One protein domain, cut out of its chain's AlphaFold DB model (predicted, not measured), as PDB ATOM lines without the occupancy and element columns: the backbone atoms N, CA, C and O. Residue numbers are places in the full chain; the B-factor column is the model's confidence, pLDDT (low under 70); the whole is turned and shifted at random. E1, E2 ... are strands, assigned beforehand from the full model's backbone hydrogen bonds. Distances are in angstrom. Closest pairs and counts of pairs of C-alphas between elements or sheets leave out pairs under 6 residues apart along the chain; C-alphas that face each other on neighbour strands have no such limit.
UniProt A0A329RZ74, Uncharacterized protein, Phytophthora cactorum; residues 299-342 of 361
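What this domain is: This is residues 299 to 342 of the 361 residues of an uncharacterized protein of Phytophthora cactorum (UniProt A0A329RZ74). Picture a two-stranded ribbon folded back into an open C: the ribbon E1 with E4 makes one limb, the hairpin E2 with E3 makes the other, and residues 304 to 310 and 323 to 327 make the bend between them. The limbs stay apart, and beyond E4 a tail runs off, of which residues 336 to 342 stick out free. The printed part has 44 residues with no named helix and four named strands, in chain order E1, E2, E3, E4; they form two sheets of two strands, E1 - E4 and E2 - E3, both antiparallel. The class is all strand, though 18 of the 44 residues, under half, are in named elements. The whole is only just loose, close to compact, with a radius of gyration of the C-alphas of 11.4 A and spans of 27 by 23 by 19 A.

How they stand to each other: Begin with E1, residues 299 to 303, and its neighbour E4, residues 328 to 332. They are antiparallel, with 146 degrees between their directions. Look at Thr 302 and Ser 329, whose C-alphas face each other at 4.1 A. Along the pair, N 301 and O 330 are within hydrogen-bond range at 2.8 A, as are N 330 and O 301 at 2.9 A. Now go to E2, residues 311 to 314, and E3, residues 319 to 322, a hairpin of antiparallel strands with 145 degrees between their directions. Here the C-alphas of Tyr 313 and Trp 320 face each other at 4.4 A. N 312 and O 321 are within hydrogen-bond range at 2.9 A, and N 321 and O 312 at 2.8 A. Between the two sheets, E1 is apart from E2 and from E3, and E4 is apart from E2 and from E3.

Where its parts are: Find C-alpha 299 at (10.341, 5.839, -15.619); from there E1 runs 12.4 A to C-alpha 303 at (10.249, 9.333, -3.717). E4 has the same length, 12.4 A, from Val 328 to Ile 332, and its last C-alpha is at (5.361, 5.700, -13.349). E2 measures 9.3 A from Tyr 311 to Asn 314, and E3 measures 9.9 A from Gly 319 to Asn 322.

The domain as a whole: The C-alphas of Gly 326 and Val 342 are the two farthest apart, at 29.6 A. The first and last printed C-alphas, those of Tyr 299 and Val 342, are 23.6 A apart. The printed part has no cut. The links E2 to E3 and E3 to E4 are tight, E1 to E2 is a short link of 7 residues, and there is no long link. The mean pLDDT of the printed part is 85.8, and look for the low confidence at residues 305 to 306, which are under 70 in this model.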
ATOM      1  N   TYR A 299       9.132   5.351 -16.257       91.69
ATOM      2  CA  TYR A 299      10.341   5.839 -15.619       91.69
ATOM      3  C   TYR A 299      10.358   5.394 -14.165       91.69
ATOM      4  O   TYR A 299       9.326   5.396 -13.488       91.69
ATOM      5  N   THR A 300      11.540   5.018 -13.686       93.75
ATOM      6  CA  THR A 300      11.769   4.813 -12.259       93.75
ATOM      7  C   THR A 300      11.824   6.176 -11.585       93.75
ATOM      8  O   THR A 300      12.684   6.996 -11.899       93.75
ATOM      9  N   TYR A 301      10.903   6.411 -10.662       91.50
ATOM     10  CA  TYR A 301      10.856   7.600  -9.831       91.50
ATOM     11  C   TYR A 301      11.099   7.206  -8.379       91.50
ATOM     12  O   TYR A 301      10.396   6.348  -7.844       91.50
ATOM     13  N   THR A 302      12.094   7.829  -7.749       90.69
ATOM     14  CA  THR A 302      12.403   7.609  -6.334       90.69
ATOM     15  C   THR A 302      11.828   8.744  -5.509       90.69
ATOM     16  O   THR A 302      12.333   9.868  -5.544       90.69
ATOM     17  N   ILE A 303      10.801   8.434  -4.726       88.44
ATOM     18  CA  ILE A 303      10.249   9.333  -3.717       88.44
ATOM     19  C   ILE A 303      11.331   9.501  -2.650       88.44
ATOM     20  O   ILE A 303      11.602   8.564  -1.908       88.44
ATOM     21  N   SER A 304      12.003  10.653  -2.627       80.50
ATOM     22  CA  SER A 304      13.156  10.927  -1.757       80.50
ATOM     23  C   SER A 304      12.782  11.972  -0.703       80.50
ATOM     24  O   SER A 304      12.229  13.007  -1.055       80.50
ATOM     25  N   ASN A 305      13.131  11.717   0.564       67.31
ATOM     26  CA  ASN A 305      12.819  12.530   1.755       67.31
ATOM     27  C   ASN A 305      11.343  12.571   2.166       67.31
ATOM     28  O   ASN A 305      10.642  13.561   1.983       67.31
ATOM     29  N   ILE A 306      10.914  11.511   2.839       68.25
ATOM     30  CA  ILE A 306       9.612  11.431   3.494       68.25
ATOM     31  C   ILE A 306       9.825  11.107   4.971       68.25
ATOM     32  O   ILE A 306      10.480  10.126   5.316       68.25
ATOM     33  N   THR A 307       9.277  11.954   5.843       71.00
ATOM     34  CA  THR A 307       9.183  11.732   7.296       71.00
ATOM     35  C   THR A 307       8.047  10.766   7.661       71.00
ATOM     36  O   THR A 307       7.892  10.402   8.824       71.00
ATOM     37  N   THR A 308       7.257  10.339   6.672       75.81
ATOM     38  CA  THR A 308       6.090   9.460   6.795       75.81
ATOM     39  C   THR A 308       6.161   8.297   5.798       75.81
ATOM     40  O   THR A 308       6.952   8.303   4.857       75.81
ATOM     41  N   ASN A 309       5.345   7.263   6.012       82.81
ATOM     42  CA  ASN A 309       5.292   6.108   5.114       82.81
ATOM     43  C   ASN A 309       4.664   6.472   3.759       82.81
ATOM     44  O   ASN A 309       3.643   7.159   3.714       82.81
ATOM     45  N   THR A 310       5.219   5.937   2.668       86.06
ATOM     46  CA  THR A 310       4.570   5.985   1.345       86.06
ATOM     47  C   THR A 310       3.536   4.877   1.227       86.06
ATOM     48  O   THR A 310       3.812   3.729   1.580       86.06
ATOM     49  N   TYR A 311       2.372   5.193   0.665       86.94
ATOM     50  CA  TYR A 311       1.332   4.213   0.367       86.94
ATOM     51  C   TYR A 311       1.001   4.199  -1.122       86.94
ATOM     52  O   TYR A 311       0.966   5.241  -1.771       86.94
ATOM     53  N   ILE A 312       0.715   3.012  -1.649       86.88
ATOM     54  CA  ILE A 312       0.178   2.819  -2.997       86.88
ATOM     55  C   ILE A 312      -1.157   2.091  -2.902       86.88
ATOM     56  O   ILE A 312      -1.283   1.102  -2.179       86.88
ATOM     57  N   TYR A 313      -2.162   2.554  -3.638       86.25
ATOM     58  CA  TYR A 313      -3.394   1.793  -3.794       86.25
ATOM     59  C   TYR A 313      -3.181   0.697  -4.844       86.25
ATOM     60  O   TYR A 313      -2.999   0.969  -6.032       86.25
ATOM     61  N   ASN A 314      -3.180  -0.558  -4.400       81.25
ATOM     62  CA  ASN A 314      -3.084  -1.713  -5.274       81.25
ATOM     63  C   ASN A 314      -4.489  -2.099  -5.747       81.25
ATOM     64  O   ASN A 314      -5.263  -2.715  -5.014       81.25
ATOM     65  N   VAL A 315      -4.797  -1.758  -6.998       80.62
ATOM     66  CA  VAL A 315      -6.092  -2.042  -7.630       80.62
ATOM     67  C   VAL A 315      -6.379  -3.549  -7.702       80.62
ATOM     68  O   VAL A 315      -7.521  -3.969  -7.531       80.62
ATOM     69  N   SER A 316      -5.357  -4.379  -7.937       81.12
ATOM     70  CA  SER A 316      -5.481  -5.843  -8.018       81.12
ATOM     71  C   SER A 316      -5.992  -6.439  -6.709       81.12
ATOM     72  O   SER A 316      -6.804  -7.359  -6.726       81.12
ATOM     73  N   ASN A 317      -5.534  -5.874  -5.594       75.88
ATOM     74  CA  ASN A 317      -5.835  -6.338  -4.243       75.88
ATOM     75  C   ASN A 317      -6.899  -5.481  -3.539       75.88
ATOM     76  O   ASN A 317      -7.201  -5.736  -2.378       75.88
ATOM     77  N   ASN A 318      -7.440  -4.463  -4.220       78.69
ATOM     78  CA  ASN A 318      -8.395  -3.493  -3.684       78.69
ATOM     79  C   ASN A 318      -8.005  -2.964  -2.284       78.69
ATOM     80  O   ASN A 318      -8.813  -2.964  -1.357       78.69
ATOM     81  N   GLY A 319      -6.751  -2.538  -2.113       85.12
ATOM     82  CA  GLY A 319      -6.237  -2.120  -0.807       85.12
ATOM     83  C   GLY A 319      -4.983  -1.256  -0.886       85.12
ATOM     84  O   GLY A 319      -4.267  -1.259  -1.886       85.12
ATOM     85  N   TRP A 320      -4.714  -0.508   0.184       87.69
ATOM     86  CA  TRP A 320      -3.500   0.295   0.329       87.69
ATOM     87  C   TRP A 320      -2.338  -0.579   0.810       87.69
ATOM     88  O   TRP A 320      -2.444  -1.246   1.836       87.69
ATOM     89  N   ALA A 321      -1.221  -0.559   0.088       86.50
ATOM     90  CA  ALA A 321       0.032  -1.184   0.493       86.50
ATOM     91  C   ALA A 321       1.008  -0.113   0.997       86.50
ATOM     92  O   ALA A 321       1.201   0.911   0.344       86.50
ATOM     93  N   ASN A 322       1.619  -0.355   2.158       87.62
ATOM     94  CA  ASN A 322       2.680   0.477   2.718       87.62
ATOM     95  C   ASN A 322       4.017   0.086   2.069       87.62
ATOM     96  O   ASN A 322       4.381  -1.088   2.080       87.62
ATOM     97  N   LEU A 323       4.727   1.056   1.493       85.88
ATOM     98  CA  LEU A 323       6.020   0.851   0.834       85.88
ATOM     99  C   LEU A 323       7.224   1.169   1.744       85.88
ATOM    100  O   LEU A 323       8.362   1.126   1.287       85.88
ATOM    101  N   GLY A 324       6.983   1.451   3.027       81.56
ATOM    102  CA  GLY A 324       7.985   1.773   4.042       81.56
ATOM    103  C   GLY A 324       8.261   3.272   4.205       81.56
ATOM    104  O   GLY A 324       7.668   4.119   3.526       81.56
ATOM    105  N   GLY A 325       9.166   3.582   5.139       76.38
ATOM    106  CA  GLY A 325       9.770   4.905   5.327       76.38
ATOM    107  C   GLY A 325      11.183   4.956   4.732       76.38
ATOM    108  O   GLY A 325      11.894   3.952   4.736       76.38
ATOM    109  N   GLY A 326      11.592   6.121   4.222       79.06
ATOM    110  CA  GLY A 326      12.833   6.295   3.450       79.06
ATOM    111  C   GLY A 326      12.596   6.301   1.931       79.06
ATOM    112  O   GLY A 326      11.446   6.297   1.500       79.06
ATOM    113  N   PRO A 327      13.651   6.375   1.098       85.94
ATOM    114  CA  PRO A 327      13.477   6.478  -0.347       85.94
ATOM    115  C   PRO A 327      12.809   5.242  -0.966       85.94
ATOM    116  O   PRO A 327      13.313   4.131  -0.822       85.94
ATOM    117  N   VAL A 328      11.707   5.438  -1.696       87.56
ATOM    118  CA  VAL A 328      10.960   4.360  -2.371       87.56
ATOM    119  C   VAL A 328      10.975   4.580  -3.880       87.56
ATOM    120  O   VAL A 328      10.547   5.632  -4.354       87.56
ATOM    121  N   SER A 329      11.423   3.582  -4.649       89.44
ATOM    122  CA  SER A 329      11.399   3.614  -6.118       89.44
ATOM    123  C   SER A 329      10.140   2.954  -6.675       89.44
ATOM    124  O   SER A 329       9.895   1.768  -6.461       89.44
ATOM    125  N   ILE A 330       9.367   3.715  -7.441       88.56
ATOM    126  CA  ILE A 330       8.183   3.249  -8.165       88.56
ATOM    127  C   ILE A 330       8.360   3.467  -9.665       88.56
ATOM    128  O   ILE A 330       9.191   4.257 -10.103       88.56
ATOM    129  N   THR A 331       7.576   2.753 -10.465       91.75
ATOM    130  CA  THR A 331       7.572   2.906 -11.921       91.75
ATOM    131  C   THR A 331       6.313   3.651 -12.340       91.75
ATOM    132  O   THR A 331       5.211   3.170 -12.095       91.75
ATOM    133  N   ILE A 332       6.472   4.820 -12.963       91.69
ATOM    134  CA  ILE A 332       5.361   5.700 -13.349       91.69
ATOM    135  C   ILE A 332       5.506   6.175 -14.794       91.69
ATOM    136  O   ILE A 332       6.613   6.275 -15.322       91.69
ATOM    137  N   CYS A 333       4.383   6.486 -15.438       92.38
ATOM    138  CA  CYS A 333       4.369   7.171 -16.732       92.38
ATOM    139  C   CYS A 333       4.250   8.700 -16.588       92.38
ATOM    140  O   CYS A 333       4.712   9.425 -17.464       92.38
ATOM    141  N   ALA A 334       3.673   9.189 -15.482       92.38
ATOM    142  CA  ALA A 334       3.503  10.608 -15.175       92.38
ATOM    143  C   ALA A 334       3.542  10.857 -13.656       92.38
ATOM    144  O   ALA A 334       3.126   9.997 -12.879       92.38
ATOM    145  N   LEU A 335       4.019  12.040 -13.259       91.38
ATOM    146  CA  LEU A 335       4.019  12.553 -11.887       91.38
ATOM    147  C   LEU A 335       3.264  13.885 -11.861       91.38
ATOM    148  O   LEU A 335       3.525  14.750 -12.697       91.38
ATOM    149  N   PHE A 336       2.383  14.058 -10.881       92.00
ATOM    150  CA  PHE A 336       1.673  15.306 -10.613       92.00
ATOM    151  C   PHE A 336       2.015  15.731  -9.183       92.00
ATOM    152  O   PHE A 336       1.912  14.916  -8.270       92.00
ATOM    153  N   ASN A 337       2.488  16.966  -8.998       90.69
ATOM    154  CA  ASN A 337       2.934  17.464  -7.687       90.69
ATOM    155  C   ASN A 337       1.780  17.875  -6.759       90.69
ATOM    156  O   ASN A 337       2.030  18.172  -5.596       90.69
ATOM    157  N   ASP A 338       0.557  17.932  -7.279       94.19
ATOM    158  CA  ASP A 338      -0.632  18.408  -6.573       94.19
ATOM    159  C   ASP A 338      -1.851  17.549  -6.960       94.19
ATOM    160  O   ASP A 338      -1.729  16.597  -7.743       94.19
ATOM    161  N   ASP A 339      -3.015  17.887  -6.411       93.00
ATOM    162  CA  ASP A 339      -4.264  17.157  -6.577       93.00
ATOM    163  C   ASP A 339      -4.687  17.013  -8.047       93.00
ATOM    164  O   ASP A 339      -4.680  17.950  -8.850       93.00
ATOM    165  N   ILE A 340      -5.140  15.805  -8.394       93.81
ATOM    166  CA  ILE A 340      -5.749  15.514  -9.692       93.81
ATOM    167  C   ILE A 340      -7.267  15.590  -9.533       93.81
ATOM    168  O   ILE A 340      -7.889  14.689  -8.966       93.81
ATOM    169  N   TYR A 341      -7.887  16.639 -10.078       94.56
ATOM    170  CA  TYR A 341      -9.345  16.735 -10.136       94.56
ATOM    171  C   TYR A 341      -9.917  15.802 -11.213       94.56
ATOM    172  O   TYR A 341      -9.657  15.966 -12.407       94.56
ATOM    173  N   VAL A 342     -10.742  14.841 -10.794       92.69
ATOM    174  CA  VAL A 342     -11.435  13.901 -11.684       92.69
ATOM    175  C   VAL A 342     -12.939  14.103 -11.535       92.69
ATOM    176  O   VAL A 342     -13.500  13.827 -10.483       92.69
TER     177      VAL A 342